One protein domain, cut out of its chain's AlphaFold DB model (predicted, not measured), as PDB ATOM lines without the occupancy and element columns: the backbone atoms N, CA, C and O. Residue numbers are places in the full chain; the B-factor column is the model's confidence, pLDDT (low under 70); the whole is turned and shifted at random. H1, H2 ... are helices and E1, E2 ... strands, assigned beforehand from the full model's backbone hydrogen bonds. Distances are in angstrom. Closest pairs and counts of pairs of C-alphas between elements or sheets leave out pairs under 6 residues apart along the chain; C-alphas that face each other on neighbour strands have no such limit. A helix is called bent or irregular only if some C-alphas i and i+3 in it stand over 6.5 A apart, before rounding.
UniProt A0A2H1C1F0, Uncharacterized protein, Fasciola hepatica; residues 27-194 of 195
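What this domain is: This is residues 27 to 194 of the 195 residues of an uncharacterized protein of Fasciola hepatica (UniProt A0A2H1C1F0). A long helical hairpin, H1 and H2, forms an arm, and the last part of H2 reaches into a head where H3 and H4 cross it and a small sheet, E1 with E2, sits beside H3 and H4. From the head H5, with short H6 packed on it, leads off to a free end, where residues 170 to 176 stick out. The printed part has 168 residues, mostly helix, in the order H1 H2 H3 H4 E1 H5 H6 E2; the sheet's order is E1 - E2, antiparallel. The whole is only just loose, close to compact, with a radius of gyration of the C-alphas of 18.9 A and spans of 63 by 43 by 30 A.

How they stand to each other: Start at H1, residues 27 to 49, which touches H2, residues 67 to 91, with residues 67 to 75 of H2 alone. This hairpin has a shallow tilt of 30 degrees, opposite ways, and its closest C-alphas, Arg 37 and Val 71, are 6.0 A apart. H2 is the hub, touching three helices. It touches H3, residues 100 to 107, at a steep tilt of 58 degrees, the closest C-alphas being Lys 84 and Val 107 at 5.6 A. It touches H4, residues 113 to 132, about perpendicular at 78 degrees, with the C-alphas of Ile 82 and Ser 126 closest at 5.0 A. H4 is irregular: C-alphas 114 and 117 are 7.4 A apart. Look next at E1, residues 144 to 148, whose closest C-alpha pair with H4 is Val 144 and Ala 131, 5.2 A. H5, residues 156 to 172, touches H6, residues 179 to 186, at a steep tilt of 65 degrees, with Leu 162 and Leu 181 closest at 6.7 A between C-alphas. E2, residues 189 to 193, is antiparallel to E1; N 145 and O 192 are 2.9 A apart and N 190 and O 147 2.8 A, within hydrogen-bond range. H1 and H5 are apart. Every O i to N i+4 pair is within range in H1, H5 and H6; in H2 it is 20 of 21, in H3 3 of 4, in H4 14 of 16.

Where its parts are: Find C-alpha 27 at (48.869, 40.938, -13.766); from there H1 runs 33.8 A. H2 begins at C-alpha 67, (49.677, 21.297, -23.322), and runs 36.1 A. H3 runs 10.3 A, H4 29.1 A, E1 13.9 A, H5 24.4 A and H6 10.4 A. E2 runs 13.7 A to C-alpha 193 at (56.259, 58.261, -21.443).

The domain as a whole: The C-alphas farthest apart, Gly 51 and Ser 150, are 63.0 A apart. The printed part has no cut. The links H1 to H2 and H4 to E1 are long. Look for low confidence at residues 173 to 177, under 70 in pLDDT.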
ATOM      1  N   VAL A  27      47.968  41.442 -14.822       83.38
ATOM      2  CA  VAL A  27      48.869  40.938 -13.766       83.38
ATOM      3  C   VAL A  27      48.460  39.543 -13.369       83.38
ATOM      4  O   VAL A  27      49.165  38.570 -13.640       83.38
ATOM      5  N   ALA A  28      47.252  39.448 -12.823       85.25
ATOM      6  CA  ALA A  28      46.727  38.201 -12.310       85.25
ATOM      7  C   ALA A  28      46.636  37.146 -13.420       85.25
ATOM      8  O   ALA A  28      46.875  35.964 -13.177       85.25
ATOM      9  N   TYR A  29      46.327  37.564 -14.652       87.81
ATOM     10  CA  TYR A  29      46.298  36.670 -15.804       87.81
ATOM     11  C   TYR A  29      47.678  36.095 -16.146       87.81
ATOM     12  O   TYR A  29      47.791  34.884 -16.341       87.81
ATOM     13  N   MET A  30      48.724  36.925 -16.211       88.75
ATOM     14  CA  MET A  30      50.081  36.457 -16.508       88.75
ATOM     15  C   MET A  30      50.610  35.535 -15.407       88.75
ATOM     16  O   MET A  30      51.138  34.467 -15.722       88.75
ATOM     17  N   ASP A  31      50.378  35.872 -14.140       88.88
ATOM     18  CA  ASP A  31      50.746  35.017 -13.006       88.88
ATOM     19  C   ASP A  31      50.012  33.670 -13.052       88.88
ATOM     20  O   ASP A  31      50.616  32.607 -12.878       88.88
ATOM     21  N   SER A  32      48.715  33.696 -13.375       91.12
ATOM     22  CA  SER A  32      47.899  32.486 -13.527       91.12
ATOM     23  C   SER A  32      48.388  31.604 -14.676       91.12
ATOM     24  O   SER A  32      48.385  30.376 -14.549       91.12
ATOM     25  N   LEU A  33      48.832  32.193 -15.792       92.19
ATOM     26  CA  LEU A  33      49.416  31.438 -16.900       92.19
ATOM     27  C   LEU A  33      50.729  30.768 -16.488       92.19
ATOM     28  O   LEU A  33      50.906  29.580 -16.756       92.19
ATOM     29  N   GLU A  34      51.623  31.479 -15.800       93.50
ATOM     30  CA  GLU A  34      52.897  30.916 -15.333       93.50
ATOM     31  C   GLU A  34      52.678  29.808 -14.286       93.50
ATOM     32  O   GLU A  34      53.344  28.766 -14.315       93.50
ATOM     33  N   GLN A  35      51.696  29.965 -13.391       94.69
ATOM     34  CA  GLN A  35      51.308  28.911 -12.452       94.69
ATOM     35  C   GLN A  35      50.728  27.694 -13.182       94.69
ATOM     36  O   GLN A  35      51.127  26.557 -12.909       94.69
ATOM     37  N   THR A  36      49.836  27.920 -14.148       93.00
ATOM     38  CA  THR A  36      49.244  26.861 -14.977       93.00
ATOM     39  C   THR A  36      50.323  26.108 -15.744       93.00
ATOM     40  O   THR A  36      50.334  24.880 -15.745       93.00
ATOM     41  N   ARG A  37      51.295  26.819 -16.320       95.12
ATOM     42  CA  ARG A  37      52.440  26.231 -17.020       95.12
ATOM     43  C   ARG A  37      53.202  25.249 -16.129       95.12
ATOM     44  O   ARG A  37      53.521  24.140 -16.565       95.12
ATOM     45  N   ARG A  38      53.489  25.634 -14.877       95.69
ATOM     46  CA  ARG A  38      54.184  24.774 -13.898       95.69
ATOM     47  C   ARG A  38      53.364  23.528 -13.566       95.69
ATOM     48  O   ARG A  38      53.913  22.427 -13.578       95.69
ATOM     49  N   LEU A  39      52.065  23.693 -13.313       95.12
ATOM     50  CA  LEU A  39      51.154  22.585 -13.008       95.12
ATOM     51  C   LEU A  39      51.056  21.599 -14.175       95.12
ATOM     52  O   LEU A  39      51.304  20.412 -13.995       95.12
ATOM     53  N   VAL A  40      50.794  22.099 -15.380       93.44
ATOM     54  CA  VAL A  40      50.697  21.292 -16.604       93.44
ATOM     55  C   VAL A  40      51.996  20.539 -16.877       93.44
ATOM     56  O   VAL A  40      51.963  19.357 -17.209       93.44
ATOM     57  N   SER A  41      53.148  21.191 -16.691       94.44
ATOM     58  CA  SER A  41      54.455  20.542 -16.857       94.44
ATOM     59  C   SER A  41      54.636  19.383 -15.877       94.44
ATOM     60  O   SER A  41      55.077  18.306 -16.276       94.44
ATOM     61  N   LYS A  42      54.262  19.584 -14.606       94.94
ATOM     62  CA  LYS A  42      54.328  18.547 -13.573       94.94
ATOM     63  C   LYS A  42      53.395  17.377 -13.899       94.94
ATOM     64  O   LYS A  42      53.855  16.238 -13.919       94.94
ATOM     65  N   CYS A  43      52.132  17.646 -14.227       92.88
ATOM     66  CA  CYS A  43      51.165  16.605 -14.576       92.88
ATOM     67  C   CYS A  43      51.596  15.818 -15.822       92.88
ATOM     68  O   CYS A  43      51.581  14.593 -15.797       92.88
ATOM     69  N   LYS A  44      52.084  16.494 -16.874       91.75
ATOM     70  CA  LYS A  44      52.618  15.843 -18.086       91.75
ATOM     71  C   LYS A  44      53.772  14.889 -17.752       91.75
ATOM     72  O   LYS A  44      53.820  13.781 -18.277       91.75
ATOM     73  N   GLN A  45      54.688  15.292 -16.865       93.38
ATOM     74  CA  GLN A  45      55.789  14.435 -16.410       93.38
ATOM     75  C   GLN A  45      55.306  13.242 -15.573       93.38
ATOM     76  O   GLN A  45      55.860  12.150 -15.693       93.38
ATOM     77  N   GLU A  46      54.305  13.433 -14.716       94.50
ATOM     78  CA  GLU A  46      53.736  12.370 -13.879       94.50
ATOM     79  C   GLU A  46      52.968  11.335 -14.711       94.50
ATOM     80  O   GLU A  46      53.231  10.141 -14.566       94.50
ATOM     81  N   SER A  47      52.118  11.769 -15.646       92.56
ATOM     82  CA  SER A  47      51.415  10.878 -16.579       92.56
ATOM     83  C   SER A  47      52.390  10.084 -17.450       92.56
ATOM     84  O   SER A  47      52.240   8.872 -17.595       92.56
ATOM     85  N   ALA A  48      53.462  10.720 -17.941       91.25
ATOM     86  CA  ALA A  48      54.484  10.036 -18.733       91.25
ATOM     87  C   ALA A  48      55.174   8.897 -17.957       91.25
ATOM     88  O   ALA A  48      55.430   7.837 -18.527       91.25
ATOM     89  N   LYS A  49      55.425   9.067 -16.649       94.56
ATOM     90  CA  LYS A  49      55.982   8.002 -15.786       94.56
ATOM     91  C   LYS A  49      55.032   6.812 -15.622       94.56
ATOM     92  O   LYS A  49      55.492   5.710 -15.344       94.56
ATOM     93  N   GLN A  50      53.731   7.036 -15.779       93.19
ATOM     94  CA  GLN A  50      52.687   6.013 -15.695       93.19
ATOM     95  C   GLN A  50      52.339   5.409 -17.068       93.19
ATOM     96  O   GLN A  50      51.511   4.505 -17.144       93.19
ATOM     97  N   GLY A  51      52.978   5.872 -18.151       91.94
ATOM     98  CA  GLY A  51      52.669   5.446 -19.518       91.94
ATOM     99  C   GLY A  51      51.345   6.006 -20.053       91.94
ATOM    100  O   GLY A  51      50.775   5.436 -20.984       91.94
ATOM    101  N   GLU A  52      50.849   7.098 -19.468       89.88
ATOM    102  CA  GLU A  52      49.596   7.751 -19.853       89.88
ATOM    103  C   GLU A  52      49.833   9.033 -20.667       89.88
ATOM    104  O   GLU A  52      50.823   9.746 -20.484       89.88
ATOM    105  N   GLU A  53      48.891   9.345 -21.562       88.88
ATOM    106  CA  GLU A  53      48.865  10.605 -22.310       88.88
ATOM    107  C   GLU A  53      48.132  11.673 -21.486       88.88
ATOM    108  O   GLU A  53      47.004  11.459 -21.044       88.88
ATOM    109  N   PHE A  54      48.770  12.829 -21.289       90.69
ATOM    110  CA  PHE A  54      48.160  13.976 -20.619       90.69
ATOM    111  C   PHE A  54      47.591  14.952 -21.648       90.69
ATOM    112  O   PHE A  54      48.310  15.389 -22.553       90.69
ATOM    113  N   THR A  55      46.329  15.336 -21.475       90.75
ATOM    114  CA  THR A  55      45.647  16.329 -22.311       90.75
ATOM    115  C   THR A  55      45.051  17.449 -21.465       90.75
ATOM    116  O   THR A  55      44.625  17.253 -20.327       90.75
ATOM    117  N   LEU A  56      45.030  18.657 -22.029       87.75
ATOM    118  CA  LEU A  56      44.312  19.803 -21.482       87.75
ATOM    119  C   LEU A  56      42.911  19.854 -22.087       87.75
ATOM    120  O   LEU A  56      42.763  19.923 -23.307       87.75
ATOM    121  N   CYS A  57      41.898  19.896 -21.226       88.81
ATOM    122  CA  CYS A  57      40.496  20.034 -21.609       88.81
ATOM    123  C   CYS A  57      40.034  21.476 -21.323       88.81
ATOM    124  O   CYS A  57      39.678  21.783 -20.183       88.81
ATOM    125  N   PRO A  58      40.082  22.392 -22.307       82.50
ATOM    126  CA  PRO A  58      39.627  23.764 -22.109       82.50
ATOM    127  C   PRO A  58      38.102  23.823 -21.933       82.50
ATOM    128  O   PRO A  58      37.376  22.965 -22.428       82.50
ATOM    129  N   ALA A  59      37.599  24.890 -21.303       80.25
ATOM    130  CA  ALA A  59      36.153  25.124 -21.205       80.25
ATOM    131  C   ALA A  59      35.474  25.287 -22.582       80.25
ATOM    132  O   ALA A  59      34.281  25.030 -22.733       80.25
ATOM    133  N   HIS A  60      36.240  25.711 -23.591       76.25
ATOM    134  CA  HIS A  60      35.794  25.845 -24.972       76.25
ATOM    135  C   HIS A  60      36.845  25.297 -25.934       76.25
ATOM    136  O   HIS A  60      38.040  25.526 -25.761       76.25
ATOM    137  N   GLY A  61      36.382  24.649 -27.001       80.31
ATOM    138  CA  GLY A  61      37.237  24.102 -28.045       80.31
ATOM    139  C   GLY A  61      37.581  22.631 -27.855       80.31
ATOM    140  O   GLY A  61      36.881  21.906 -27.157       80.31
ATOM    141  N   ILE A  62      38.629  22.193 -28.551       86.81
ATOM    142  CA  ILE A  62      39.078  20.799 -28.543       86.81
ATOM    143  C   ILE A  62      40.163  20.578 -27.494       86.81
ATOM    144  O   ILE A  62      40.872  21.509 -27.106       86.81
ATOM    145  N   GLU A  63      40.313  19.325 -27.080       89.25
ATOM    146  CA  GLU A  63      41.407  18.890 -26.220       89.25
ATOM    147  C   GLU A  63      42.772  19.201 -26.848       89.25
ATOM    148  O   GLU A  63      42.983  19.045 -28.054       89.25
ATOM    149  N   VAL A  64      43.718  19.623 -26.011       89.38
ATOM    150  CA  VAL A  64      45.065  20.018 -26.424       89.38
ATOM    151  C   VAL A  64      46.066  18.997 -25.901       89.38
ATOM    152  O   VAL A  64      46.116  18.742 -24.704       89.38
ATOM    153  N   ARG A  65      46.888  18.431 -26.791       89.62
ATOM    154  CA  ARG A  65      47.936  17.452 -26.435       89.62
ATOM    155  C   ARG A  65      49.285  18.118 -26.163       89.62
ATOM    156  O   ARG A  65      49.966  17.772 -25.199       89.62
ATOM    157  N   GLN A  66      49.658  19.127 -26.956       89.31
ATOM    158  CA  GLN A  66      50.838  19.967 -26.707       89.31
ATOM    159  C   GLN A  66      50.546  21.006 -25.611       89.31
ATOM    160  O   GLN A  66      50.501  22.213 -25.842       89.31
ATOM    161  N   CYS A  67      50.248  20.511 -24.410       89.75
ATOM    162  CA  CYS A  67      49.677  21.297 -23.322       89.75
ATOM    163  C   CYS A  67      50.592  22.435 -22.853       89.75
ATOM    164  O   CYS A  67      50.141  23.562 -22.666       89.75
ATOM    165  N   VAL A  68      51.877  22.132 -22.651       92.94
ATOM    166  CA  VAL A  68      52.868  23.104 -22.163       92.94
ATOM    167  C   VAL A  68      53.121  24.152 -23.238       92.94
ATOM    168  O   VAL A  68      53.075  25.345 -22.966       92.94
ATOM    169  N   GLU A  69      53.301  23.688 -24.470       91.88
ATOM    170  CA  GLU A  69      53.560  24.510 -25.642       91.88
ATOM    171  C   GLU A  69      52.397  25.476 -25.900       91.88
ATOM    172  O   GLU A  69      52.616  26.633 -26.251       91.88
ATOM    173  N   LYS A  70      51.156  25.040 -25.650       88.75
ATOM    174  CA  LYS A  70      49.984  25.906 -25.772       88.75
ATOM    175  C   LYS A  70      49.959  27.009 -24.719       88.75
ATOM    176  O   LYS A  70      49.633  28.147 -25.045       88.75
ATOM    177  N   VAL A  71      50.302  26.706 -23.467       91.50
ATOM    178  CA  VAL A  71      50.412  27.738 -22.421       91.50
ATOM    179  C   VAL A  71      51.559  28.706 -22.742       91.50
ATOM    180  O   VAL A  71      51.381  29.919 -22.630       91.50
ATOM    181  N   ASP A  72      52.690  28.188 -23.232       92.56
ATOM    182  CA  ASP A  72      53.839  28.983 -23.684       92.56
ATOM    183  C   ASP A  72      53.479  29.917 -24.844       92.56
ATOM    184  O   ASP A  72      53.912  31.070 -24.860       92.56
ATOM    185  N   GLU A  73      52.633  29.474 -25.777       89.25
ATOM    186  CA  GLU A  73      52.083  30.313 -26.846       89.25
ATOM    187  C   GLU A  73      51.310  31.513 -26.269       89.25
ATOM    188  O   GLU A  73      51.556  32.654 -26.668       89.25
ATOM    189  N   TYR A  74      50.418  31.300 -25.292       87.19
ATOM    190  CA  TYR A  74      49.661  32.391 -24.661       87.19
ATOM    191  C   TYR A  74      50.574  33.391 -23.944       87.19
ATOM    192  O   TYR A  74      50.423  34.603 -24.131       87.19
ATOM    193  N   ILE A  75      51.539  32.899 -23.162       90.50
ATOM    194  CA  ILE A  75      52.523  33.733 -22.456       90.50
ATOM    195  C   ILE A  75      53.348  34.545 -23.461       90.50
ATOM    196  O   ILE A  75      53.496  35.761 -23.314       90.50
ATOM    197  N   THR A  76      53.857  33.889 -24.504       90.38
ATOM    198  CA  THR A  76      54.707  34.506 -25.531       90.38
ATOM    199  C   THR A  76      53.949  35.579 -26.299       90.38
ATOM    200  O   THR A  76      54.462  36.682 -26.482       90.38
ATOM    201  N   ASN A  77      52.700  35.307 -26.684       86.44
ATOM    202  CA  ASN A  77      51.853  36.274 -27.377       86.44
ATOM    203  C   ASN A  77      51.629  37.540 -26.538       86.44
ATOM    204  O   ASN A  77      51.711  38.652 -27.066       86.44
ATOM    205  N   ARG A  78      51.400  37.395 -25.227       88.31
ATOM    206  CA  ARG A  78      51.237  38.535 -24.311       88.31
ATOM    207  C   ARG A  78      52.521  39.330 -24.143       88.31
ATOM    208  O   ARG A  78      52.511  40.539 -24.371       88.31
ATOM    209  N   LYS A  79      53.629  38.654 -23.823       90.56
ATOM    210  CA  LYS A  79      54.948  39.290 -23.678       90.56
ATOM    211  C   LYS A  79      55.363  40.006 -24.966       90.56
ATOM    212  O   LYS A  79      55.832  41.133 -24.905       90.56
ATOM    213  N   SER A  80      55.095  39.420 -26.136       90.38
ATOM    214  CA  SER A  80      55.354  40.058 -27.433       90.38
ATOM    215  C   SER A  80      54.616  41.392 -27.590       90.38
ATOM    216  O   SER A  80      55.214  42.368 -28.037       90.38
ATOM    217  N   ARG A  81      53.332  41.473 -27.213       89.88
ATOM    218  CA  ARG A  81      52.558  42.725 -27.325       89.88
ATOM    219  C   ARG A  81      52.989  43.781 -26.315       89.88
ATOM    220  O   ARG A  81      53.098  44.949 -26.689       89.88
ATOM    221  N   ILE A  82      53.306  43.372 -25.090       92.25
ATOM    222  CA  ILE A  82      53.898  44.256 -24.077       92.25
ATOM    223  C   ILE A  82      55.226  44.827 -24.590       92.25
ATOM    224  O   ILE A  82      55.409  46.041 -24.586       92.25
ATOM    225  N   ASN A  83      56.109  43.973 -25.110       92.75
ATOM    226  CA  ASN A  83      57.421  44.381 -25.604       92.75
ATOM    227  C   ASN A  83      57.320  45.323 -26.803       92.75
ATOM    228  O   ASN A  83      57.950  46.370 -26.775       92.75
ATOM    229  N   LYS A  84      56.465  45.039 -27.793       94.12
ATOM    230  CA  LYS A  84      56.227  45.968 -28.914       94.12
ATOM    231  C   LYS A  84      55.693  47.326 -28.451       94.12
ATOM    232  O   LYS A  84      56.079  48.364 -28.976       94.12
ATOM    233  N   THR A  85      54.809  47.327 -27.452       95.25
ATOM    234  CA  THR A  85      54.291  48.569 -26.854       95.25
ATOM    235  C   THR A  85      55.412  49.345 -26.156       95.25
ATOM    236  O   THR A  85      55.502  50.562 -26.290       95.25
ATOM    237  N   ARG A  86      56.305  48.648 -25.449       95.12
ATOM    238  CA  ARG A  86      57.486  49.240 -24.811       95.12
ATOM    239  C   ARG A  86      58.473  49.790 -25.842       95.12
ATOM    240  O   ARG A  86      58.940  50.914 -25.694       95.12
ATOM    241  N   GLU A  87      58.776  49.016 -26.880       94.31
ATOM    242  CA  GLU A  87      59.674  49.378 -27.986       94.31
ATOM    243  C   GLU A  87      59.226  50.663 -28.677       94.31
ATOM    244  O   GLU A  87      60.065  51.535 -28.901       94.31
ATOM    245  N   PHE A  88      57.917  50.831 -28.906       95.75
ATOM    246  CA  PHE A  88      57.352  52.085 -29.404       95.75
ATOM    247  C   PHE A  88      57.857  53.277 -28.581       95.75
ATOM    248  O   PHE A  88      58.540  54.144 -29.120       95.75
ATOM    249  N   PHE A  89      57.641  53.278 -27.261       95.12
ATOM    250  CA  PHE A  89      58.056  54.392 -26.404       95.12
ATOM    251  C   PHE A  89      59.569  54.521 -26.214       95.12
ATOM    252  O   PHE A  89      60.055  55.607 -25.893       95.12
ATOM    253  N   MET A  90      60.331  53.438 -26.374       92.00
ATOM    254  CA  MET A  90      61.796  53.499 -26.358       92.00
ATOM    255  C   MET A  90      62.364  54.104 -27.643       92.00
ATOM    256  O   MET A  90      63.417  54.733 -27.599       92.00
ATOM    257  N   SER A  91      61.662  53.946 -28.765       92.44
ATOM    258  CA  SER A  91      62.044  54.511 -30.062       92.44
ATOM    259  C   SER A  91      61.590  55.961 -30.272       92.44
ATOM    260  O   SER A  91      62.025  56.610 -31.221       92.44
ATOM    261  N   THR A  92      60.731  56.485 -29.394       91.44
ATOM    262  CA  THR A  92      60.191  57.848 -29.469       91.44
ATOM    263  C   THR A  92      60.760  58.762 -28.384       91.44
ATOM    264  O   THR A  92      61.219  58.310 -27.333       91.44
ATOM    265  N   GLN A  93      60.658  60.073 -28.600       87.62
ATOM    266  CA  GLN A  93      61.014  61.071 -27.593       87.62
ATOM    267  C   GLN A  93      60.085  60.980 -26.368       87.62
ATOM    268  O   GLN A  93      58.875  60.779 -26.507       87.62
ATOM    269  N   SER A  94      60.657  61.125 -25.170       89.06
ATOM    270  CA  SER A  94      59.893  61.293 -23.926       89.06
ATOM    271  C   SER A  94      59.076  62.588 -23.956       89.06
ATOM    272  O   SER A  94      59.370  63.495 -24.729       89.06
ATOM    273  N   GLU A  95      58.051  62.674 -23.109       92.06
ATOM    274  CA  GLU A  95      57.209  63.873 -22.945       92.06
ATOM    275  C   GLU A  95      56.374  64.275 -24.181       92.06
ATOM    276  O   GLU A  95      55.735  65.326 -24.194       92.06
ATOM    277  N   LEU A  96      56.306  63.412 -25.201       94.62
ATOM    278  CA  LEU A  96      55.376  63.553 -26.320       94.62
ATOM    279  C   LEU A  96      54.102  62.735 -26.101       94.62
ATOM    280  O   LEU A  96      54.142  61.572 -25.691       94.62
ATOM    281  N   TRP A  97      52.966  63.349 -26.429       96.06
ATOM    282  CA  TRP A  97      51.660  62.699 -26.430       96.06
ATOM    283  C   TRP A  97      51.418  61.970 -27.749       96.06
ATOM    284  O   TRP A  97      51.459  62.573 -28.821       96.06
ATOM    285  N   PHE A  98      51.101  60.683 -27.658       96.44
ATOM    286  CA  PHE A  98      50.740  59.834 -28.787       96.44
ATOM    287  C   PHE A  98      49.293  59.385 -28.661       96.44
ATOM    288  O   PHE A  98      48.867  58.919 -27.605       96.44
ATOM    289  N   SER A  99      48.533  59.494 -29.746       95.00
ATOM    290  CA  SER A  99      47.201  58.893 -29.821       95.00
ATOM    291  C   SER A  99      47.285  57.368 -29.803       95.00
ATOM    292  O   SER A  99      48.250  56.773 -30.293       95.00
ATOM    293  N   GLU A 100      46.238  56.715 -29.300       93.88
ATOM    294  CA  GLU A 100      46.128  55.256 -29.359       93.88
ATOM    295  C   GLU A 100      46.269  54.705 -30.772       93.88
ATOM    296  O   GLU A 100      46.891  53.665 -30.940       93.88
ATOM    297  N   ASP A 101      45.743  55.391 -31.786       93.19
ATOM    298  CA  ASP A 101      45.834  54.920 -33.168       93.19
ATOM    299  C   ASP A 101      47.275  54.938 -33.700       93.19
ATOM    300  O   ASP A 101      47.662  54.004 -34.403       93.19
ATOM    301  N   GLN A 102      48.100  55.924 -33.320       94.81
ATOM    302  CA  GLN A 102      49.527  55.944 -33.676       94.81
ATOM    303  C   GLN A 102      50.275  54.752 -33.070       94.81
ATOM    304  O   GLN A 102      51.055  54.091 -33.755       94.81
ATOM    305  N   ILE A 103      50.009  54.450 -31.797       95.75
ATOM    306  CA  ILE A 103      50.632  53.317 -31.105       95.75
ATOM    307  C   ILE A 103      50.102  51.996 -31.681       95.75
ATOM    308  O   ILE A 103      50.857  51.050 -31.904       95.75
ATOM    309  N   LEU A 104      48.800  51.927 -31.973       93.50
ATOM    310  CA  LEU A 104      48.132  50.730 -32.476       93.50
ATOM    311  C   LEU A 104      48.702  50.283 -33.821       93.50
ATOM    312  O   LEU A 104      48.942  49.093 -33.986       93.50
ATOM    313  N   VAL A 105      48.969  51.212 -34.746       93.62
ATOM    314  CA  VAL A 105      49.583  50.895 -36.051       93.62
ATOM    315  C   VAL A 105      50.984  50.298 -35.889       93.62
ATOM    316  O   VAL A 105      51.380  49.442 -36.673       93.62
ATOM    317  N   HIS A 106      51.725  50.681 -34.846       93.56
ATOM    318  CA  HIS A 106      53.028  50.084 -34.553       93.56
ATOM    319  C   HIS A 106      52.905  48.681 -33.935       93.56
ATOM    320  O   HIS A 106      53.602  47.745 -34.328       93.56
ATOM    321  N   VAL A 107      52.006  48.507 -32.960       92.88
ATOM    322  CA  VAL A 107      51.883  47.250 -32.199       92.88
ATOM    323  C   VAL A 107      51.098  46.176 -32.971       92.88
ATOM    324  O   VAL A 107      51.400  44.981 -32.861       92.88
ATOM    325  N   TYR A 108      50.119  46.595 -33.777       91.56
ATOM    326  CA  TYR A 108      49.212  45.767 -34.574       91.56
ATOM    327  C   TYR A 108      49.095  46.299 -36.022       91.56
ATOM    328  O   TYR A 108      48.019  46.750 -36.418       91.56
ATOM    329  N   PRO A 109      50.168  46.239 -36.832       89.56
ATOM    330  CA  PRO A 109      50.180  46.830 -38.177       89.56
ATOM    331  C   PRO A 109      49.125  46.240 -39.122       89.56
ATOM    332  O   PRO A 109      48.542  46.967 -39.918       89.56
ATOM    333  N   ASP A 110      48.825  44.946 -38.979       87.50
ATOM    334  CA  ASP A 110      47.941  44.203 -39.887       87.50
ATOM    335  C   ASP A 110      46.547  43.926 -39.286       87.50
ATOM    336  O   ASP A 110      45.869  42.969 -39.669       87.50
ATOM    337  N   VAL A 111      46.116  44.701 -38.281       85.38
ATOM    338  CA  VAL A 111      44.796  44.489 -37.667       85.38
ATOM    339  C   VAL A 111      43.679  44.915 -38.614       85.38
ATOM    340  O   VAL A 111      43.668  46.030 -39.129       85.38
ATOM    341  N   ASN A 112      42.703  44.031 -38.817       84.81
ATOM    342  CA  ASN A 112      41.502  44.367 -39.572       84.81
ATOM    343  C   ASN A 112      40.570  45.293 -38.763       84.81
ATOM    344  O   ASN A 112      40.594  45.327 -37.528       84.81
ATOM    345  N   ASP A 113      39.692  46.018 -39.454       85.25
ATOM    346  CA  ASP A 113      38.798  46.978 -38.794       85.25
ATOM    347  C   ASP A 113      37.834  46.313 -37.803       85.25
ATOM    348  O   ASP A 113      37.526  46.877 -36.753       85.25
ATOM    349  N   THR A 114      37.409  45.077 -38.085       83.31
ATOM    350  CA  THR A 114      36.487  44.328 -37.220       83.31
ATOM    351  C   THR A 114      37.102  43.956 -35.870       83.31
ATOM    352  O   THR A 114      36.375  43.841 -34.884       83.31
ATOM    353  N   LEU A 115      38.429  43.815 -35.788       83.81
ATOM    354  CA  LEU A 115      39.154  43.507 -34.551       83.81
ATOM    355  C   LEU A 115      39.863  44.723 -33.952       83.81
ATOM    356  O   LEU A 115      40.451  44.610 -32.875       83.81
ATOM    357  N   ARG A 116      39.786  45.896 -34.591       85.94
ATOM    358  CA  ARG A 116      40.493  47.108 -34.158       85.94
ATOM    359  C   ARG A 116      40.168  47.496 -32.715       85.94
ATOM    360  O   ARG A 116      41.069  47.839 -31.955       85.94
ATOM    361  N   MET A 117      38.902  47.380 -32.306       85.75
ATOM    362  CA  MET A 117      38.492  47.664 -30.924       85.75
ATOM    363  C   MET A 117      39.093  46.667 -29.925       85.75
ATOM    364  O   MET A 117      39.604  47.064 -28.878       85.75
ATOM    365  N   ALA A 118      39.093  45.373 -30.259       84.94
ATOM    366  CA  ALA A 118      39.721  44.356 -29.422       84.94
ATOM    367  C   ALA A 118      41.237  44.592 -29.316       84.94
ATOM    368  O   ALA A 118      41.803  44.512 -28.226       84.94
ATOM    369  N   ALA A 119      41.901  44.946 -30.419       88.25
ATOM    370  CA  ALA A 119      43.319  45.291 -30.416       88.25
ATOM    371  C   ALA A 119      43.608  46.539 -29.569       88.25
ATOM    372  O   ALA A 119      44.558  46.529 -28.790       88.25
ATOM    373  N   ARG A 120      42.753  47.570 -29.630       90.88
ATOM    374  CA  ARG A 120      42.853  48.766 -28.778       90.88
ATOM    375  C   ARG A 120      42.723  48.429 -27.293       90.88
ATOM    376  O   ARG A 120      43.528  48.898 -26.497       90.88
ATOM    377  N   LEU A 121      41.784  47.565 -26.905       89.62
ATOM    378  CA  LEU A 121      41.684  47.096 -25.518       89.62
ATOM    379  C   LEU A 121      42.943  46.337 -25.075       89.62
ATOM    380  O   LEU A 121      43.458  46.573 -23.985       89.62
ATOM    381  N   ASN A 122      43.484  45.466 -25.929       89.25
ATOM    382  CA  ASN A 122      44.731  44.751 -25.640       89.25
ATOM    383  C   ASN A 122      45.955  45.683 -25.577       89.25
ATOM    384  O   ASN A 122      46.883  45.443 -24.798       89.25
ATOM    385  N   LEU A 123      45.957  46.759 -26.362       92.81
ATOM    386  CA  LEU A 123      46.943  47.826 -26.257       92.81
ATOM    387  C   LEU A 123      46.830  48.536 -24.899       92.81
ATOM    388  O   LEU A 123      47.829  48.617 -24.191       92.81
ATOM    389  N   ARG A 124      45.626  48.955 -24.481       93.62
ATOM    390  CA  ARG A 124      45.390  49.569 -23.157       93.62
ATOM    391  C   ARG A 124      45.879  48.675 -22.019       93.62
ATOM    392  O   ARG A 124      46.571  49.150 -21.126       93.62
ATOM    393  N   HIS A 125      45.607  47.370 -22.090       92.12
ATOM    394  CA  HIS A 125      46.164  46.399 -21.146       92.12
ATOM    395  C   HIS A 125      47.688  46.455 -21.065       92.12
ATOM    396  O   HIS A 125      48.240  46.512 -19.971       92.12
ATOM    397  N   SER A 126      48.360  46.453 -22.217       92.94
ATOM    398  CA  SER A 126      49.823  46.500 -22.287       92.94
ATOM    399  C   SER A 126      50.371  47.819 -21.733       92.94
ATOM    400  O   SER A 126      51.387  47.823 -21.051       92.94
ATOM    401  N   LEU A 127      49.680  48.934 -21.969       94.38
ATOM    402  CA  LEU A 127      50.086  50.255 -21.487       94.38
ATOM    403  C   LEU A 127      49.973  50.375 -19.964       94.38
ATOM    404  O   LEU A 127      50.934  50.778 -19.311       94.38
ATOM    405  N   PHE A 128      48.856  49.945 -19.369       92.50
ATOM    406  CA  PHE A 128      48.742  49.917 -17.905       92.50
ATOM    407  C   PHE A 128      49.639  48.874 -17.251       92.50
ATOM    408  O   PHE A 128      50.066  49.072 -16.117       92.50
ATOM    409  N   TRP A 129      49.950  47.781 -17.950       91.69
ATOM    410  CA  TRP A 129      50.945  46.823 -17.485       91.69
ATOM    411  C   TRP A 129      52.310  47.484 -17.302       91.69
ATOM    412  O   TRP A 129      52.896  47.382 -16.226       91.69
ATOM    413  N   LEU A 130      52.772  48.216 -18.319       92.12
ATOM    414  CA  LEU A 130      54.029  48.964 -18.264       92.12
ATOM    415  C   LEU A 130      54.018  50.009 -17.141       92.12
ATOM    416  O   LEU A 130      54.988  50.075 -16.388       92.12
ATOM    417  N   ALA A 131      52.914  50.752 -16.990       90.38
ATOM    418  CA  ALA A 131      52.748  51.741 -15.923       90.38
ATOM    419  C   ALA A 131      52.824  51.117 -14.520       90.38
ATOM    420  O   ALA A 131      53.459  51.671 -13.626       90.38
ATOM    421  N   ALA A 132      52.199  49.952 -14.317       86.56
ATOM    422  CA  ALA A 132      52.186  49.272 -13.023       86.56
ATOM    423  C   ALA A 132      53.554  48.681 -12.639       86.56
ATOM    424  O   ALA A 132      53.866  48.595 -11.457       86.56
ATOM    425  N   HIS A 133      54.378  48.299 -13.620       83.62
ATOM    426  CA  HIS A 133      55.648  47.593 -13.389       83.62
ATOM    427  C   HIS A 133      56.864  48.511 -13.288       83.62
ATOM    428  O   HIS A 133      57.984  48.015 -13.179       83.62
ATOM    429  N   VAL A 134      56.677  49.833 -13.321       82.56
ATOM    430  CA  VAL A 134      57.794  50.787 -13.242       82.56
ATOM    431  C   VAL A 134      58.606  50.620 -11.950       82.56
ATOM    432  O   VAL A 134      59.831  50.689 -11.990       82.56
ATOM    433  N   SER A 135      57.937  50.330 -10.830       75.00
ATOM    434  CA  SER A 135      58.577  50.149  -9.521       75.00
ATOM    435  C   SER A 135      59.094  48.725  -9.308       75.00
ATOM    436  O   SER A 135      60.197  48.541  -8.798       75.00
ATOM    437  N   ASP A 136      58.311  47.722  -9.710       76.44
ATOM    438  CA  ASP A 136      58.571  46.317  -9.372       76.44
ATOM    439  C   ASP A 136      59.502  45.619 -10.376       76.44
ATOM    440  O   ASP A 136      60.105  44.588 -10.074       76.44
ATOM    441  N   SER A 137      59.618  46.134 -11.602       75.62
ATOM    442  CA  SER A 137      60.468  45.569 -12.657       75.62
ATOM    443  C   SER A 137      60.933  46.662 -13.629       75.62
ATOM    444  O   SER A 137      60.434  46.721 -14.757       75.62
ATOM    445  N   PRO A 138      61.903  47.511 -13.233       73.06
ATOM    446  CA  PRO A 138      62.315  48.699 -13.994       73.06
ATOM    447  C   PRO A 138      62.819  48.399 -15.411       73.06
ATOM    448  O   PRO A 138      62.663  49.213 -16.316       73.06
ATOM    449  N   ASP A 139      63.373  47.205 -15.634       77.44
ATOM    450  CA  ASP A 139      63.828  46.769 -16.958       77.44
ATOM    451  C   ASP A 139      62.665  46.593 -17.948       77.44
ATOM    452  O   ASP A 139      62.854  46.665 -19.164       77.44
ATOM    453  N   ILE A 140      61.451  46.374 -17.441       78.88
ATOM    454  CA  ILE A 140      60.249  46.087 -18.228       78.88
ATOM    455  C   ILE A 140      59.266  47.259 -18.162       78.88
ATOM    456  O   ILE A 140      58.715  47.634 -19.195       78.88
ATOM    457  N   GLY A 141      59.054  47.833 -16.978       84.25
ATOM    458  CA  GLY A 141      58.126  48.934 -16.749       84.25
ATOM    459  C   GLY A 141      58.520  50.233 -17.449       84.25
ATOM    460  O   GLY A 141      59.666  50.445 -17.838       84.25
ATOM    461  N   LEU A 142      57.537  51.115 -17.610       88.50
ATOM    462  CA  LEU A 142      57.727  52.480 -18.097       88.50
ATOM    463  C   LEU A 142      56.783  53.411 -17.338       88.50
ATOM    464  O   LEU A 142      55.619  53.058 -17.160       88.50
ATOM    465  N   ASP A 143      57.240  54.612 -16.966       91.25
ATOM    466  CA  ASP A 143      56.356  55.658 -16.425       91.25
ATOM    467  C   ASP A 143      55.496  56.254 -17.551       91.25
ATOM    468  O   ASP A 143      55.725  57.361 -18.039       91.25
ATOM    469  N   VAL A 144      54.536  55.466 -18.034       93.62
ATOM    470  CA  VAL A 144      53.552  55.891 -19.027       93.62
ATOM    471  C   VAL A 144      52.272  56.342 -18.346       93.62
ATOM    472  O   VAL A 144      51.767  55.702 -17.425       93.62
ATOM    473  N   ILE A 145      51.718  57.444 -18.834       95.31
ATOM    474  CA  ILE A 145      50.465  58.010 -18.341       95.31
ATOM    475  C   ILE A 145      49.468  58.202 -19.477       95.31
ATOM    476  O   ILE A 145      49.858  58.476 -20.612       95.31
ATOM    477  N   ALA A 146      48.183  58.089 -19.147       96.75
ATOM    478  CA  ALA A 146      47.079  58.283 -20.074       96.75
ATOM    479  C   ALA A 146      46.331  59.593 -19.811       96.75
ATOM    480  O   ALA A 146      46.189  60.042 -18.667       96.75
ATOM    481  N   GLN A 147      45.792  60.177 -20.877       95.31
ATOM    482  CA  GLN A 147      44.807  61.250 -20.806       95.31
ATOM    483  C   GLN A 147      43.779  61.153 -21.933       95.31
ATOM    484  O   GLN A 147      43.993  60.488 -22.945       95.31
ATOM    485  N   ARG A 148      42.665  61.854 -21.766       91.94
ATOM    486  CA  ARG A 148      41.715  62.163 -22.839       91.94
ATOM    487  C   ARG A 148      42.234  63.331 -23.673       91.94
ATOM    488  O   ARG A 148      43.086  64.086 -23.217       91.94
ATOM    489  N   GLU A 149      41.652  63.549 -24.849       88.00
ATOM    490  CA  GLU A 149      41.940  64.743 -25.664       88.00
ATOM    491  C   GLU A 149      41.658  66.059 -24.919       88.00
ATOM    492  O   GLU A 149      42.314  67.065 -25.168       88.00
ATOM    493  N   SER A 150      40.734  66.044 -23.952       88.88
ATOM    494  CA  SER A 150      40.463  67.174 -23.053       88.88
ATOM    495  C   SER A 150      41.600  67.481 -22.066       88.88
ATOM    496  O   SER A 150      41.526  68.482 -21.356       88.88
ATOM    497  N   GLY A 151      42.623  66.625 -21.973       90.62
ATOM    498  CA  GLY A 151      43.711  66.706 -20.993       90.62
ATOM    499  C   GLY A 151      43.407  66.031 -19.649       90.62
ATOM    500  O   GLY A 151      44.285  65.942 -18.791       90.62
ATOM    501  N   GLU A 152      42.191  65.517 -19.453       92.81
ATOM    502  CA  GLU A 152      41.818  64.780 -18.243       92.81
ATOM    503  C   GLU A 152      42.623  63.477 -18.130       92.81
ATOM    504  O   GLU A 152      42.639  62.665 -19.057       92.81
ATOM    505  N   ARG A 153      43.287  63.267 -16.987       94.38
ATOM    506  CA  ARG A 153      44.072  62.057 -16.706       94.38
ATOM    507  C   ARG A 153      43.164  60.838 -16.589       94.38
ATOM    508  O   ARG A 153      42.168  60.882 -15.879       94.38
ATOM    509  N   VAL A 154      43.569  59.739 -17.217       93.56
ATOM    510  CA  VAL A 154      42.886  58.445 -17.092       93.56
ATOM    511  C   VAL A 154      43.696  57.555 -16.156       93.56
ATOM    512  O   VAL A 154      44.883  57.322 -16.383       93.56
ATOM    513  N   SER A 155      43.061  57.071 -15.090       91.94
ATOM    514  CA  SER A 155      43.703  56.207 -14.096       91.94
ATOM    515  C   SER A 155      43.550  54.721 -14.434       91.94
ATOM    516  O   SER A 155      42.661  54.313 -15.188       91.94
ATOM    517  N   SER A 156      44.389  53.887 -13.816       88.44
ATOM    518  CA  SER A 156      44.250  52.426 -13.882       88.44
ATOM    519  C   SER A 156      42.903  51.945 -13.330       88.44
ATOM    520  O   SER A 156      42.343  50.977 -13.840       88.44
ATOM    521  N   ASP A 157      42.356  52.631 -12.324       90.56
ATOM    522  CA  ASP A 157      41.066  52.275 -11.723       90.56
ATOM    523  C   ASP A 157      39.896  52.547 -12.669       90.56
ATOM    524  O   ASP A 157      38.969  51.741 -12.750       90.56
ATOM    525  N   GLU A 158      39.956  53.626 -13.456       90.69
ATOM    526  CA  GLU A 158      38.957  53.881 -14.495       90.69
ATOM    527  C   GLU A 158      38.983  52.782 -15.566       90.69
ATOM    528  O   GLU A 158      37.932  52.296 -15.992       90.69
ATOM    529  N   PHE A 159      40.176  52.339 -15.970       91.00
ATOM    530  CA  PHE A 159      40.295  51.231 -16.911       91.00
ATOM    531  C   PHE A 159      39.783  49.910 -16.328       91.00
ATOM    532  O   PHE A 159      39.071  49.179 -17.013       91.00
ATOM    533  N   ARG A 160      40.056  49.620 -15.053       88.69
ATOM    534  CA  ARG A 160      39.478  48.455 -14.365       88.69
ATOM    535  C   ARG A 160      37.953  48.521 -14.327       88.69
ATOM    536  O   ARG A 160      37.302  47.538 -14.670       88.69
ATOM    537  N   ALA A 161      37.376  49.680 -14.002       89.94
ATOM    538  CA  ALA A 161      35.926  49.878 -14.004       89.94
ATOM    539  C   ALA A 161      35.309  49.663 -15.399       89.94
ATOM    540  O   ALA A 161      34.248  49.046 -15.523       89.94
ATOM    541  N   LEU A 162      35.997  50.118 -16.453       89.69
ATOM    542  CA  LEU A 162      35.613  49.854 -17.840       89.69
ATOM    543  C   LEU A 162      35.553  48.347 -18.133       89.69
ATOM    544  O   LEU A 162      34.573  47.869 -18.706       89.69
ATOM    545  N   LEU A 163      36.577  47.600 -17.719       88.38
ATOM    546  CA  LEU A 163      36.649  46.152 -17.915       88.38
ATOM    547  C   LEU A 163      35.584  45.401 -17.108       88.38
ATOM    548  O   LEU A 163      34.995  44.463 -17.640       88.38
ATOM    549  N   THR A 164      35.299  45.818 -15.868       86.69
ATOM    550  CA  THR A 164      34.215  45.240 -15.049       86.69
ATOM    551  C   THR A 164      32.879  45.345 -15.772       86.69
ATOM    552  O   THR A 164      32.205  44.339 -15.977       86.69
ATOM    553  N   LYS A 165      32.521  46.548 -16.231       86.69
ATOM    554  CA  LYS A 165      31.256  46.780 -16.942       86.69
ATOM    555  C   LYS A 165      31.173  46.027 -18.265       86.69
ATOM    556  O   LYS A 165      30.104  45.548 -18.646       86.69
ATOM    557  N   LEU A 166      32.294  45.919 -18.980       85.25
ATOM    558  CA  LEU A 166      32.357  45.144 -20.213       85.25
ATOM    559  C   LEU A 166      32.079  43.656 -19.949       85.25
ATOM    560  O   LEU A 166      31.298  43.042 -20.676       85.25
ATOM    561  N   ASP A 167      32.668  43.091 -18.897       83.38
ATOM    562  CA  ASP A 167      32.457  41.697 -18.511       83.38
ATOM    563  C   ASP A 167      31.024  41.439 -18.009       83.38
ATOM    564  O   ASP A 167      30.373  40.485 -18.433       83.38
ATOM    565  N   GLU A 168      30.466  42.340 -17.197       82.94
ATOM    566  CA  GLU A 168      29.059  42.287 -16.777       82.94
ATOM    567  C   GLU A 168      28.101  42.261 -17.973       82.94
ATOM    568  O   GLU A 168      27.161  41.459 -18.002       82.94
ATOM    569  N   LYS A 169      28.356  43.092 -18.993       82.25
ATOM    570  CA  LYS A 169      27.575  43.099 -20.235       82.25
ATOM    571  C   LYS A 169      27.644  41.754 -20.957       82.25
ATOM    572  O   LYS A 169      26.611  41.270 -21.424       82.25
ATOM    573  N   TYR A 170      28.823  41.130 -21.029       79.88
ATOM    574  CA  TYR A 170      28.972  39.808 -21.643       79.88
ATOM    575  C   TYR A 170      28.251  38.712 -20.856       79.88
ATOM    576  O   TYR A 170      27.553  37.900 -21.463       79.88
ATOM    577  N   ARG A 171      28.357  38.703 -19.521       78.88
ATOM    578  CA  ARG A 171      27.709  37.684 -18.677       78.88
ATOM    579  C   ARG A 171      26.187  37.787 -18.675       78.88
ATOM    580  O   ARG A 171      25.500  36.773 -18.697       78.88
ATOM    581  N   THR A 172      25.657  39.004 -18.612       79.12
ATOM    582  CA  THR A 172      24.207  39.237 -18.503       79.12
ATOM    583  C   THR A 172      23.497  39.200 -19.854       79.12
ATOM    584  O   THR A 172      22.267  39.175 -19.895       79.12
ATOM    585  N   GLY A 173      24.243  39.240 -20.966       68.19
ATOM    586  CA  GLY A 173      23.680  39.391 -22.310       68.19
ATOM    587  C   GLY A 173      22.866  40.680 -22.473       68.19
ATOM    588  O   GLY A 173      22.061  40.790 -23.403       68.19
ATOM    589  N   ASN A 174      23.028  41.638 -21.552       65.62
ATOM    590  CA  ASN A 174      22.161  42.794 -21.452       65.62
ATOM    591  C   ASN A 174      22.408  43.729 -22.643       65.62
ATOM    592  O   ASN A 174      23.508  44.241 -22.857       65.62
ATOM    593  N   LYS A 175      21.359  43.927 -23.447       59.16
ATOM    594  CA  LYS A 175      21.391  44.768 -24.651       59.16
ATOM    595  C   LYS A 175      21.120  46.241 -24.355       59.16
ATOM    596  O   LYS A 175      21.101  47.038 -25.291       59.16
ATOM    597  N   VAL A 176      20.887  46.607 -23.090       58.56
ATOM    598  CA  VAL A 176      20.734  48.013 -22.706       58.56
ATOM    599  C   VAL A 176      21.982  48.769 -23.151       58.56
ATOM    600  O   VAL A 176      23.114  48.368 -22.871       58.56
ATOM    601  N   ASN A 177      21.758  49.842 -23.907       64.69
ATOM    602  CA  ASN A 177      22.815  50.718 -24.375       64.69
ATOM    603  C   ASN A 177      23.407  51.449 -23.163       64.69
ATOM    604  O   ASN A 177      22.881  52.473 -22.732       64.69
ATOM    605  N   ASP A 178      24.466  50.890 -22.573       79.81
ATOM    606  CA  ASP A 178      25.268  51.603 -21.584       79.81
ATOM    607  C   ASP A 178      26.050  52.690 -22.337       79.81
ATOM    608  O   ASP A 178      27.080  52.435 -22.976       79.81
ATOM    609  N   ALA A 179      25.488  53.902 -22.318       83.25
ATOM    610  CA  ALA A 179      26.059  55.080 -22.954       83.25
ATOM    611  C   ALA A 179      27.456  55.384 -22.399       83.25
ATOM    612  O   ALA A 179      28.350  55.705 -23.174       83.25
ATOM    613  N   TRP A 180      27.666  55.180 -21.094       86.38
ATOM    614  CA  TRP A 180      28.968  55.358 -20.456       86.38
ATOM    615  C   TRP A 180      29.978  54.340 -20.990       86.38
ATOM    616  O   TRP A 180      31.085  54.706 -21.370       86.38
ATOM    617  N   LEU A 181      29.602  53.061 -21.084       84.75
ATOM    618  CA  LEU A 181      30.494  52.016 -21.603       84.75
ATOM    619  C   LEU A 181      30.867  52.296 -23.062       84.75
ATOM    620  O   LEU A 181      32.036  52.212 -23.434       84.75
ATOM    621  N   SER A 182      29.878  52.654 -23.879       83.94
ATOM    622  CA  SER A 182      30.086  52.968 -25.293       83.94
ATOM    623  C   SER A 182      30.986  54.190 -25.465       83.94
ATOM    624  O   SER A 182      31.948  54.137 -26.227       83.94
ATOM    625  N   GLU A 183      30.741  55.256 -24.702       86.94
ATOM    626  CA  GLU A 183      31.580  56.454 -24.679       86.94
ATOM    627  C   GLU A 183      33.029  56.108 -24.310       86.94
ATOM    628  O   GLU A 183      33.955  56.446 -25.045       86.94
ATOM    629  N   LYS A 184      33.255  55.378 -23.212       86.00
ATOM    630  CA  LYS A 184      34.604  55.061 -22.713       86.00
ATOM    631  C   LYS A 184      35.378  54.094 -23.622       86.00
ATOM    632  O   LYS A 184      36.605  54.194 -23.711       86.00
ATOM    633  N   LEU A 185      34.687  53.185 -24.317       84.62
ATOM    634  CA  LEU A 185      35.289  52.310 -25.333       84.62
ATOM    635  C   LEU A 185      35.684  53.081 -26.600       84.62
ATOM    636  O   LEU A 185      36.739  52.814 -27.173       84.62
ATOM    637  N   LEU A 186      34.843  54.022 -27.035       84.44
ATOM    638  CA  LEU A 186      35.046  54.776 -28.274       84.44
ATOM    639  C   LEU A 186      35.962  55.987 -28.099       84.44
ATOM    640  O   LEU A 186      36.587  56.403 -29.072       84.44
ATOM    641  N   THR A 187      36.067  56.538 -26.888       85.81
ATOM    642  CA  THR A 187      36.947  57.679 -26.631       85.81
ATOM    643  C   THR A 187      38.392  57.274 -26.890       85.81
ATOM    644  O   THR A 187      38.888  56.327 -26.272       85.81
ATOM    645  N   SER A 188      39.059  58.013 -27.775       82.75
ATOM    646  CA  SER A 188      40.493  57.883 -28.010       82.75
ATOM    647  C   SER A 188      41.258  58.404 -26.802       82.75
ATOM    648  O   SER A 188      40.938  59.468 -26.262       82.75
ATOM    649  N   TRP A 189      42.242  57.637 -26.346       93.88
ATOM    650  CA  TRP A 189      43.151  58.095 -25.303       93.88
ATOM    651  C   TRP A 189      44.481  58.510 -25.921       93.88
ATOM    652  O   TRP A 189      44.874  58.062 -27.002       93.88
ATOM    653  N   GLN A 190      45.176  59.385 -25.216       96.62
ATOM    654  CA  GLN A 190      46.536  59.779 -25.516       96.62
ATOM    655  C   GLN A 190      47.454  59.274 -24.416       96.62
ATOM    656  O   GLN A 190      47.075  59.238 -23.245       96.62
ATOM    657  N   TRP A 191      48.667  58.908 -24.800       97.31
ATOM    658  CA  TRP A 191      49.648  58.300 -23.920       97.31
ATOM    659  C   TRP A 191      51.000  58.980 -24.063       97.31
ATOM    660  O   TRP A 191      51.392  59.374 -25.159       97.31
ATOM    661  N   MET A 192      51.719  59.095 -22.955       96.44
ATOM    662  CA  MET A 192      53.034  59.726 -22.899       96.44
ATOM    663  C   MET A 192      53.931  58.941 -21.951       96.44
ATOM    664  O   MET A 192      53.486  58.566 -20.868       96.44
ATOM    665  N   LYS A 193      55.195  58.740 -22.337       95.44
ATOM    666  CA  LYS A 193      56.259  58.261 -21.443       95.44
ATOM    667  C   LYS A 193      56.899  59.467 -20.750       95.44
ATOM    668  O   LYS A 193      57.391  60.365 -21.440       95.44
ATOM    669  N   LYS A 194      56.881  59.490 -19.418       90.75
ATOM    670  CA  LYS A 194      57.612  60.470 -18.609       90.75
ATOM    671  C   LYS A 194      59.110  60.158 -18.578       90.75
ATOM    672  O   LYS A 194      59.547  59.089 -19.007       90.75
TER     673      LYS A 194